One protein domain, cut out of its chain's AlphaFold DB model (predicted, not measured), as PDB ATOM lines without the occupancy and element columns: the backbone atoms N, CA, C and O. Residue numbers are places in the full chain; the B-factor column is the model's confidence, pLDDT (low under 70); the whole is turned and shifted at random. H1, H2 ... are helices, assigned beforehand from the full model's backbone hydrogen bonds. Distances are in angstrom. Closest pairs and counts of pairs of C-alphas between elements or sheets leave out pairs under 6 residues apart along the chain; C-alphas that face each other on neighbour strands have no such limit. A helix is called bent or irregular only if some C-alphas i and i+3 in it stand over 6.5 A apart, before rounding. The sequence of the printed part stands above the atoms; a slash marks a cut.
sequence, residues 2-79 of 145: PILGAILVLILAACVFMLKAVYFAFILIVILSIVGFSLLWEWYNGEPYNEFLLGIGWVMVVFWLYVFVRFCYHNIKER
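AT A GLANCE: This is residues 2 to 79 of the 145 residues of an uncharacterized protein of Helicobacter cinaedi (strain PAGU611) (UniProt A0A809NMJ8). Picture a narrow V of two helices: the long arm H1 runs almost the whole length of the model, a short turn follows, and the shorter arm H2 folds back while spreading away from H1. The arms come near each other close to the turn, and most of each arm stands free. The printed part has 78 residues with two named helices, H1 then H2, and no named strand; the class is all helix. The whole is extended, with a radius of gyration of the C-alphas of 20.6 A and spans of 71 by 30 by 13 A.

HOW THE PARTS SIT: Start with H1, residues 2 to 44, and go on to H2, residues 51 to 77. The two are near each other: 6 pairs of their C-alphas are within 10 A, and the closest pair is 8.3 A apart. Residues 2 to 36 of H1 stand free, as do residues 58 to 79, of which 58 to 77 belong to H2. In H1 and H2 every O i to N i+4 pair is within hydrogen-bond range.

IN THESE COORDINATES: Find C-alpha 2 at (3.421, 8.558, 31.508); from there H1 runs 63.3 A to C-alpha 44 at (-44.181, 19.065, -8.832), with x and z falling. Find C-alpha 51 at (-53.521, 17.037, -4.077); from there H2 runs 39.0 A to C-alpha 77 at (-34.242, 26.582, 28.420), with x and z rising again. Neither helix is bent.

THE WHOLE: The two C-alphas farthest apart, those of Pro 2 and Pro 48, are 70.9 A apart. The link from H1 to H2 has 6 residues and is short, and the printed part has no cut. The mean pLDDT of the printed part is 77.5; look for values under 70 at residues 43 to 44, 46 to 50, 53, 75 to 76 and 78 to 79.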
ATOM      1  N   PRO A   2       3.726   8.613  32.955       71.56
ATOM      2  CA  PRO A   2       3.421   8.558  31.508       71.56
ATOM      3  C   PRO A   2       2.040   7.962  31.171       71.56
ATOM      4  O   PRO A   2       1.425   8.333  30.176       71.56
ATOM      5  N   ILE A   3       1.515   7.087  32.035       76.50
ATOM      6  CA  ILE A   3       0.228   6.398  31.828       76.50
ATOM      7  C   ILE A   3      -0.946   7.393  31.848       76.50
ATOM      8  O   ILE A   3      -1.858   7.297  31.032       76.50
ATOM      9  N   LEU A   4      -0.896   8.393  32.733       76.75
ATOM     10  CA  LEU A   4      -1.953   9.401  32.855       76.75
ATOM     11  C   LEU A   4      -2.012  10.324  31.623       76.75
ATOM     12  O   LEU A   4      -3.096  10.692  31.177       76.75
ATOM     13  N   GLY A   5      -0.850  10.650  31.044       80.38
ATOM     14  CA  GLY A   5      -0.756  11.446  29.818       80.38
ATOM     15  C   GLY A   5      -1.309  10.712  28.595       80.38
ATOM     16  O   GLY A   5      -2.059  11.298  27.819       80.38
ATOM     17  N   ALA A   6      -1.017   9.414  28.459       81.88
ATOM     18  CA  ALA A   6      -1.533   8.596  27.361       81.88
ATOM     19  C   ALA A   6      -3.068   8.461  27.396       81.88
ATOM     20  O   ALA A   6      -3.726   8.570  26.361       81.88
ATOM     21  N   ILE A   7      -3.648   8.294  28.590       86.69
ATOM     22  CA  ILE A   7      -5.105   8.216  28.772       86.69
ATOM     23  C   ILE A   7      -5.779   9.539  28.372       86.69
ATOM     24  O   ILE A   7      -6.795   9.524  27.679       86.69
ATOM     25  N   LEU A   8      -5.206  10.687  28.748       87.62
ATOM     26  CA  LEU A   8      -5.765  11.999  28.408       87.62
ATOM     27  C   LEU A   8      -5.777  12.254  26.891       87.62
ATOM     28  O   LEU A   8      -6.767  12.754  26.359       87.62
ATOM     29  N   VAL A   9      -4.708  11.873  26.185       86.44
ATOM     30  CA  VAL A   9      -4.614  12.013  24.721       86.44
ATOM     31  C   VAL A   9      -5.655  11.144  24.011       86.44
ATOM     32  O   VAL A   9      -6.296  11.611  23.071       86.44
ATOM     33  N   LEU A  10      -5.884   9.917  24.489       86.06
ATOM     34  CA  LEU A  10      -6.914   9.028  23.941       86.06
ATOM     35  C   LEU A  10      -8.329   9.589  24.124       86.06
ATOM     36  O   LEU A  10      -9.127   9.548  23.189       86.06
ATOM     37  N   ILE A  11      -8.627  10.164  25.292       86.31
ATOM     38  CA  ILE A  11      -9.930  10.792  25.561       86.31
ATOM     39  C   ILE A  11     -10.151  11.991  24.632       86.31
ATOM     40  O   ILE A  11     -11.208  12.105  24.014       86.31
ATOM     41  N   LEU A  12      -9.148  12.861  24.479       83.25
ATOM     42  CA  LEU A  12      -9.243  14.025  23.595       83.25
ATOM     43  C   LEU A  12      -9.421  13.618  22.126       83.25
ATOM     44  O   LEU A  12     -10.263  14.189  21.432       83.25
ATOM     45  N   ALA A  13      -8.689  12.602  21.659       82.31
ATOM     46  CA  ALA A  13      -8.830  12.080  20.301       82.31
ATOM     47  C   ALA A  13     -10.229  11.488  20.052       82.31
ATOM     48  O   ALA A  13     -10.843  11.772  19.020       82.31
ATOM     49  N   ALA A  14     -10.769  10.734  21.016       79.69
ATOM     50  CA  ALA A  14     -12.123  10.191  20.947       79.69
ATOM     51  C   ALA A  14     -13.185  11.305  20.915       79.69
ATOM     52  O   ALA A  14     -14.101  11.256  20.097       79.69
ATOM     53  N   CYS A  15     -13.038  12.353  21.733       76.56
ATOM     54  CA  CYS A  15     -13.939  13.508  21.713       76.56
ATOM     55  C   CYS A  15     -13.937  14.227  20.355       76.56
ATOM     56  O   CYS A  15     -15.005  14.547  19.834       76.56
ATOM     57  N   VAL A  16     -12.765  14.446  19.750       78.88
ATOM     58  CA  VAL A  16     -12.656  15.070  18.419       78.88
ATOM     59  C   VAL A  16     -13.291  14.191  17.340       78.88
ATOM     60  O   VAL A  16     -13.977  14.704  16.455       78.88
ATOM     61  N   PHE A  17     -13.102  12.872  17.414       80.31
ATOM     62  CA  PHE A  17     -13.721  11.928  16.485       80.31
ATOM     63  C   PHE A  17     -15.253  11.951  16.580       80.31
ATOM     64  O   PHE A  17     -15.932  12.070  15.561       80.31
ATOM     65  N   MET A  18     -15.796  11.934  17.800       72.12
ATOM     66  CA  MET A  18     -17.241  12.029  18.042       72.12
ATOM     67  C   MET A  18     -17.814  13.350  17.517       72.12
ATOM     68  O   MET A  18     -18.861  13.354  16.873       72.12
ATOM     69  N   LEU A  19     -17.103  14.465  17.712       75.50
ATOM     70  CA  LEU A  19     -17.525  15.769  17.198       75.50
ATOM     71  C   LEU A  19     -17.589  15.784  15.661       75.50
ATOM     72  O   LEU A  19     -18.552  16.287  15.082       75.50
ATOM     73  N   LYS A  20     -16.591  15.185  14.995       80.44
ATOM     74  CA  LYS A  20     -16.567  15.044  13.532       80.44
ATOM     75  C   LYS A  20     -17.694  14.150  13.019       80.44
ATOM     76  O   LYS A  20     -18.297  14.482  12.004       80.44
ATOM     77  N   ALA A  21     -18.003  13.058  13.717       76.38
ATOM     78  CA  ALA A  21     -19.085  12.151  13.342       76.38
ATOM     79  C   ALA A  21     -20.462  12.831  13.435       76.38
ATOM     80  O   ALA A  21     -21.264  12.726  12.508       76.38
ATOM     81  N   VAL A  22     -20.712  13.589  14.507       77.50
ATOM     82  CA  VAL A  22     -21.955  14.364  14.672       77.50
ATOM     83  C   VAL A  22     -22.076  15.436  13.589       77.50
ATOM     84  O   VAL A  22     -23.135  15.581  12.981       77.50
ATOM     85  N   TYR A  23     -20.987  16.151  13.300       78.88
ATOM     86  CA  TYR A  23     -20.966  17.168  12.249       78.88
ATOM     87  C   TYR A  23     -21.225  16.571  10.857       78.88
ATOM     88  O   TYR A  23     -22.010  17.113  10.081       78.88
ATOM     89  N   PHE A  24     -20.627  15.417  10.559       79.94
ATOM     90  CA  PHE A  24     -20.846  14.701   9.304       79.94
ATOM     91  C   PHE A  24     -22.294  14.213   9.160       79.94
ATOM     92  O   PHE A  24     -22.902  14.411   8.110       79.94
ATOM     93  N   ALA A  25     -22.872  13.634  10.217       77.06
ATOM     94  CA  ALA A  25     -24.269  13.201  10.217       77.06
ATOM     95  C   ALA A  25     -25.229  14.377   9.980       77.06
ATOM     96  O   ALA A  25     -26.174  14.255   9.203       77.06
ATOM     97  N   PHE A  26     -24.958  15.534  10.590       78.31
ATOM     98  CA  PHE A  26     -25.749  16.744  10.372       78.31
ATOM     99  C   PHE A  26     -25.676  17.229   8.917       78.31
ATOM    100  O   PHE A  26     -26.712  17.481   8.306       78.31
ATOM    101  N   ILE A  27     -24.474  17.294   8.333       76.81
ATOM    102  CA  ILE A  27     -24.297  17.653   6.916       76.81
ATOM    103  C   ILE A  27     -25.046  16.677   6.007       76.81
ATOM    104  O   ILE A  27     -25.734  17.112   5.086       76.81
ATOM    105  N   LEU A  28     -24.958  15.371   6.276       82.00
ATOM    106  CA  LEU A  28     -25.644  14.352   5.485       82.00
ATOM    107  C   LEU A  28     -27.168  14.545   5.516       82.00
ATOM    108  O   LEU A  28     -27.808  14.480   4.471       82.00
ATOM    109  N   ILE A  29     -27.742  14.839   6.687       82.12
ATOM    110  CA  ILE A  29     -29.177  15.123   6.837       82.12
ATOM    111  C   ILE A  29     -29.578  16.360   6.027       82.12
ATOM    112  O   ILE A  29     -30.595  16.330   5.332       82.12
ATOM    113  N   VAL A  30     -28.782  17.431   6.075       78.50
ATOM    114  CA  VAL A  30     -29.050  18.656   5.305       78.50
ATOM    115  C   VAL A  30     -28.988  18.380   3.802       78.50
ATOM    116  O   VAL A  30     -29.897  18.777   3.078       78.50
ATOM    117  N   ILE A  31     -27.976  17.645   3.327       80.88
ATOM    118  CA  ILE A  31     -27.851  17.274   1.909       80.88
ATOM    119  C   ILE A  31     -29.034  16.413   1.466       80.88
ATOM    120  O   ILE A  31     -29.652  16.719   0.450       80.88
ATOM    121  N   LEU A  32     -29.394  15.377   2.231       80.19
ATOM    122  CA  LEU A  32     -30.548  14.524   1.926       80.19
ATOM    123  C   LEU A  32     -31.855  15.325   1.893       80.19
ATOM    124  O   LEU A  32     -32.714  15.055   1.057       80.19
ATOM    125  N   SER A  33     -31.983  16.339   2.750       81.75
ATOM    126  CA  SER A  33     -33.144  17.233   2.762       81.75
ATOM    127  C   SER A  33     -33.193  18.127   1.520       81.75
ATOM    128  O   SER A  33     -34.253  18.271   0.921       81.75
ATOM    129  N   ILE A  34     -32.054  18.688   1.094       80.56
ATOM    130  CA  ILE A  34     -31.960  19.515  -0.121       80.56
ATOM    131  C   ILE A  34     -32.248  18.673  -1.365       80.56
ATOM    132  O   ILE A  34     -33.062  19.066  -2.192       80.56
ATOM    133  N   VAL A  35     -31.627  17.495  -1.481       79.25
ATOM    134  CA  VAL A  35     -31.843  16.581  -2.614       79.25
ATOM    135  C   VAL A  35     -33.292  16.097  -2.649       79.25
ATOM    136  O   VAL A  35     -33.912  16.113  -3.708       79.25
ATOM    137  N   GLY A  36     -33.856  15.727  -1.494       78.94
ATOM    138  CA  GLY A  36     -35.263  15.345  -1.382       78.94
ATOM    139  C   GLY A  36     -36.208  16.469  -1.806       78.94
ATOM    140  O   GLY A  36     -37.174  16.214  -2.519       78.94
ATOM    141  N   PHE A  37     -35.904  17.715  -1.436       79.19
ATOM    142  CA  PHE A  37     -36.679  18.882  -1.851       79.19
ATOM    143  C   PHE A  37     -36.566  19.158  -3.357       79.19
ATOM    144  O   PHE A  37     -37.587  19.391  -3.997       79.19
ATOM    145  N   SER A  38     -35.369  19.076  -3.945       74.44
ATOM    146  CA  SER A  38     -35.172  19.275  -5.388       74.44
ATOM    147  C   SER A  38     -35.903  18.225  -6.229       74.44
ATOM    148  O   SER A  38     -36.551  18.578  -7.208       74.44
ATOM    149  N   LEU A  39     -35.872  16.951  -5.815       75.81
ATOM    150  CA  LEU A  39     -36.619  15.879  -6.487       75.81
ATOM    151  C   LEU A  39     -38.134  16.084  -6.379       75.81
ATOM    152  O   LEU A  39     -38.859  15.876  -7.351       75.81
ATOM    153  N   LEU A  40     -38.619  16.534  -5.216       74.62
ATOM    154  CA  LEU A  40     -40.026  16.891  -5.026       74.62
ATOM    155  C   LEU A  40     -40.429  18.072  -5.924       74.62
ATOM    156  O   LEU A  40     -41.527  18.085  -6.472       74.62
ATOM    157  N   TRP A  41     -39.539  19.056  -6.074       72.56
ATOM    158  CA  TRP A  41     -39.757  20.271  -6.858       72.56
ATOM    159  C   TRP A  41     -39.796  20.007  -8.366       72.56
ATOM    160  O   TRP A  41     -40.656  20.543  -9.064       72.56
ATOM    161  N   GLU A  42     -38.895  19.173  -8.885       73.81
ATOM    162  CA  GLU A  42     -38.919  18.753 -10.291       73.81
ATOM    163  C   GLU A  42     -40.154  17.899 -10.598       73.81
ATOM    164  O   GLU A  42     -40.811  18.123 -11.613       73.81
ATOM    165  N   TRP A  43     -40.536  16.995  -9.687       66.31
ATOM    166  CA  TRP A  43     -41.768  16.213  -9.814       66.31
ATOM    167  C   TRP A  43     -43.025  17.103  -9.805       66.31
ATOM    168  O   TRP A  43     -43.913  16.930 -10.637       66.31
ATOM    169  N   TYR A  44     -43.073  18.108  -8.925       65.31
ATOM    170  CA  TYR A  44     -44.181  19.065  -8.832       65.31
ATOM    171  C   TYR A  44     -44.367  19.914 -10.100       65.31
ATOM    172  O   TYR A  44     -45.491  20.279 -10.433       65.31
ATOM    173  N   ASN A  45     -43.285  20.221 -10.821       72.12
ATOM    174  CA  ASN A  45     -43.340  21.038 -12.036       72.12
ATOM    175  C   ASN A  45     -43.546  20.221 -13.330       72.12
ATOM    176  O   ASN A  45     -43.653  20.825 -14.398       72.12
ATOM    177  N   GLY A  46     -43.575  18.882 -13.261       68.62
ATOM    178  CA  GLY A  46     -43.552  18.004 -14.440       68.62
ATOM    179  C   GLY A  46     -44.860  17.284 -14.807       68.62
ATOM    180  O   GLY A  46     -45.008  16.887 -15.957       68.62
ATOM    181  N   GLU A  47     -45.814  17.120 -13.887       62.28
ATOM    182  CA  GLU A  47     -47.025  16.290 -14.073       62.28
ATOM    183  C   GLU A  47     -48.276  16.975 -13.470       62.28
ATOM    184  O   GLU A  47     -48.142  17.846 -12.605       62.28
ATOM    185  N   PRO A  48     -49.510  16.632 -13.904       58.91
ATOM    186  CA  PRO A  48     -50.733  17.249 -13.395       58.91
ATOM    187  C   PRO A  48     -50.889  17.048 -11.878       58.91
ATOM    188  O   PRO A  48     -50.692  15.959 -11.342       58.91
ATOM    189  N   TYR A  49     -51.268  18.134 -11.201       59.66
ATOM    190  CA  TYR A  49     -51.462  18.252  -9.754       59.66
ATOM    191  C   TYR A  49     -52.136  17.024  -9.112       59.66
ATOM    192  O   TYR A  49     -53.298  16.728  -9.391       59.66
ATOM    193  N   ASN A  50     -51.447  16.371  -8.171       68.50
ATOM    194  CA  ASN A  50     -52.049  15.405  -7.253       68.50
ATOM    195  C   ASN A  50     -52.089  16.001  -5.836       68.50
ATOM    196  O   ASN A  50     -51.060  16.095  -5.158       68.50
ATOM    197  N   GLU A  51     -53.280  16.402  -5.385       74.75
ATOM    198  CA  GLU A  51     -53.521  17.037  -4.077       74.75
ATOM    199  C   GLU A  51     -52.982  16.210  -2.895       74.75
ATOM    200  O   GLU A  51     -52.568  16.763  -1.875       74.75
ATOM    201  N   PHE A  52     -52.906  14.885  -3.049       73.94
ATOM    202  CA  PHE A  52     -52.394  13.978  -2.025       73.94
ATOM    203  C   PHE A  52     -50.902  14.201  -1.716       73.94
ATOM    204  O   PHE A  52     -50.494  14.229  -0.552       73.94
ATOM    205  N   LEU A  53     -50.080  14.412  -2.746       68.38
ATOM    206  CA  LEU A  53     -48.635  14.617  -2.593       68.38
ATOM    207  C   LEU A  53     -48.300  16.018  -2.074       68.38
ATOM    208  O   LEU A  53     -47.348  16.175  -1.308       68.38
ATOM    209  N   LEU A  54     -49.144  17.006  -2.383       72.25
ATOM    210  CA  LEU A  54     -49.090  18.321  -1.747       72.25
ATOM    211  C   LEU A  54     -49.293  18.195  -0.225       72.25
ATOM    212  O   LEU A  54     -48.536  18.774   0.553       72.25
ATOM    213  N   GLY A  55     -50.267  17.382   0.198       79.00
ATOM    214  CA  GLY A  55     -50.517  17.085   1.610       79.00
ATOM    215  C   GLY A  55     -49.303  16.474   2.316       79.00
ATOM    216  O   GLY A  55     -48.924  16.930   3.396       79.00
ATOM    217  N   ILE A  56     -48.635  15.502   1.687       80.06
ATOM    218  CA  ILE A  56     -47.412  14.883   2.232       80.06
ATOM    219  C   ILE A  56     -46.276  15.910   2.362       80.06
ATOM    220  O   ILE A  56     -45.590  15.941   3.387       80.06
ATOM    221  N   GLY A  57     -46.105  16.781   1.363       77.44
ATOM    222  CA  GLY A  57     -45.114  17.858   1.401       77.44
ATOM    223  C   GLY A  57     -45.325  18.801   2.589       77.44
ATOM    224  O   GLY A  57     -44.390  19.068   3.346       77.44
ATOM    225  N   TRP A  58     -46.566  19.236   2.822       80.19
ATOM    226  CA  TRP A  58     -46.909  20.084   3.968       80.19
ATOM    227  C   TRP A  58     -46.679  19.390   5.311       80.19
ATOM    228  O   TRP A  58     -46.131  20.008   6.224       80.19
ATOM    229  N   VAL A  59     -47.023  18.104   5.433       84.75
ATOM    230  CA  VAL A  59     -46.745  17.322   6.651       84.75
ATOM    231  C   VAL A  59     -45.244  17.279   6.939       84.75
ATOM    232  O   VAL A  59     -44.841  17.439   8.092       84.75
ATOM    233  N   MET A  60     -44.403  17.139   5.909       80.88
ATOM    234  CA  MET A  60     -42.952  17.150   6.087       80.88
ATOM    235  C   MET A  60     -42.410  18.509   6.514       80.88
ATOM    236  O   MET A  60     -41.605  18.574   7.442       80.88
ATOM    237  N   VAL A  61     -42.889  19.598   5.915       83.62
ATOM    238  CA  VAL A  61     -42.501  20.958   6.321       83.62
ATOM    239  C   VAL A  61     -42.907  21.240   7.770       83.62
ATOM    240  O   VAL A  61     -42.088  21.720   8.556       83.62
ATOM    241  N   VAL A  62     -44.139  20.894   8.159       87.50
ATOM    242  CA  VAL A  62     -44.639  21.080   9.532       87.50
ATOM    243  C   VAL A  62     -43.840  20.240  10.530       87.50
ATOM    244  O   VAL A  62     -43.475  20.735  11.596       87.50
ATOM    245  N   PHE A  63     -43.513  18.994  10.179       88.44
ATOM    246  CA  PHE A  63     -42.678  18.128  11.009       88.44
ATOM    247  C   PHE A  63     -41.286  18.733  11.239       88.44
ATOM    248  O   PHE A  63     -40.833  18.816  12.383       88.44
ATOM    249  N   TRP A  64     -40.625  19.218  10.185       85.06
ATOM    250  CA  TRP A  64     -39.306  19.844  10.302       85.06
ATOM    251  C   TRP A  64     -39.337  21.155  11.093       85.06
ATOM    252  O   TRP A  64     -38.459  21.380  11.928       85.06
ATOM    253  N   LEU A  65     -40.376  21.979  10.920       87.44
ATOM    254  CA  LEU A  65     -40.604  23.167  11.749       87.44
ATOM    255  C   LEU A  65     -40.760  22.804  13.228       87.44
ATOM    256  O   LEU A  65     -40.147  23.441  14.084       87.44
ATOM    257  N   TYR A  66     -41.525  21.759  13.542       90.88
ATOM    258  CA  TYR A  66     -41.691  21.289  14.916       90.88
ATOM    259  C   TYR A  66     -40.365  20.824  15.531       90.88
ATOM    260  O   TYR A  66     -40.035  21.216  16.654       90.88
ATOM    261  N   VAL A  67     -39.579  20.026  14.800       88.25
ATOM    262  CA  VAL A  67     -38.250  19.576  15.245       88.25
ATOM    263  C   VAL A  67     -37.339  20.774  15.513       88.25
ATOM    264  O   VAL A  67     -36.698  20.832  16.564       88.25
ATOM    265  N   PHE A  68     -37.327  21.759  14.612       83.81
ATOM    266  CA  PHE A  68     -36.528  22.972  14.760       83.81
ATOM    267  C   PHE A  68     -36.947  23.797  15.985       83.81
ATOM    268  O   PHE A  68     -36.110  24.121  16.826       83.81
ATOM    269  N   VAL A  69     -38.246  24.065  16.154       88.19
ATOM    270  CA  VAL A  69     -38.774  24.803  17.314       88.19
ATOM    271  C   VAL A  69     -38.439  24.085  18.620       88.19
ATOM    272  O   VAL A  69     -37.998  24.719  19.580       88.19
ATOM    273  N   ARG A  70     -38.588  22.757  18.669       86.81
ATOM    274  CA  ARG A  70     -38.265  21.960  19.859       86.81
ATOM    275  C   ARG A  70     -36.771  21.980  20.179       86.81
ATOM    276  O   ARG A  70     -36.402  22.090  21.350       86.81
ATOM    277  N   PHE A  71     -35.916  21.921  19.158       81.38
ATOM    278  CA  PHE A  71     -34.471  22.065  19.309       81.38
ATOM    279  C   PHE A  71     -34.094  23.452  19.849       81.38
ATOM    280  O   PHE A  71     -33.324  23.554  20.809       81.38
ATOM    281  N   CYS A  72     -34.675  24.522  19.299       74.56
ATOM    282  CA  CYS A  72     -34.477  25.884  19.792       74.56
ATOM    283  C   CYS A  72     -34.942  26.031  21.247       74.56
ATOM    284  O   CYS A  72     -34.192  26.536  22.079       74.56
ATOM    285  N   TYR A  73     -36.136  25.533  21.581       81.88
ATOM    286  CA  TYR A  73     -36.683  25.597  22.937       81.88
ATOM    287  C   TYR A  73     -35.764  24.930  23.966       81.88
ATOM    288  O   TYR A  73     -35.484  25.513  25.014       81.88
ATOM    289  N   HIS A  74     -35.242  23.738  23.658       76.25
ATOM    290  CA  HIS A  74     -34.332  23.038  24.560       76.25
ATOM    291  C   HIS A  74     -33.038  23.831  24.801       76.25
ATOM    292  O   HIS A  74     -32.590  23.957  25.936       76.25
ATOM    293  N   ASN A  75     -32.457  24.417  23.751       69.19
ATOM    294  CA  ASN A  75     -31.236  25.218  23.870       69.19
ATOM    295  C   ASN A  75     -31.442  26.537  24.633       69.19
ATOM    296  O   ASN A  75     -30.526  27.010  25.305       69.19
ATOM    297  N   ILE A  76     -32.626  27.144  24.533       65.06
ATOM    298  CA  ILE A  76     -32.957  28.383  25.251       65.06
ATOM    299  C   ILE A  76     -33.232  28.090  26.732       65.06
ATOM    300  O   ILE A  76     -32.794  28.851  27.596       65.06
ATOM    301  N   LYS A  77     -33.907  26.976  27.044       70.75
ATOM    302  CA  LYS A  77     -34.242  26.582  28.420       70.75
ATOM    303  C   LYS A  77     -33.006  26.469  29.319       70.75
ATOM    304  O   LYS A  77     -33.046  26.943  30.451       70.75
ATOM    305  N   GLU A  78     -31.902  25.936  28.801       58.34
ATOM    306  CA  GLU A  78     -30.629  25.819  29.533       58.34
ATOM    307  C   GLU A  78     -29.991  27.180  29.878       58.34
ATOM    308  O   GLU A  78     -29.211  27.280  30.821       58.34
ATOM    309  N   ARG A  79     -30.329  28.260  29.157       56.16
ATOM    310  CA  ARG A  79     -29.782  29.607  29.414       56.16
ATOM    311  C   ARG A  79     -30.619  30.453  30.372       56.16
ATOM    312  O   ARG A  79     -30.126  31.473  30.840       56.16
TER     313      ARG A  79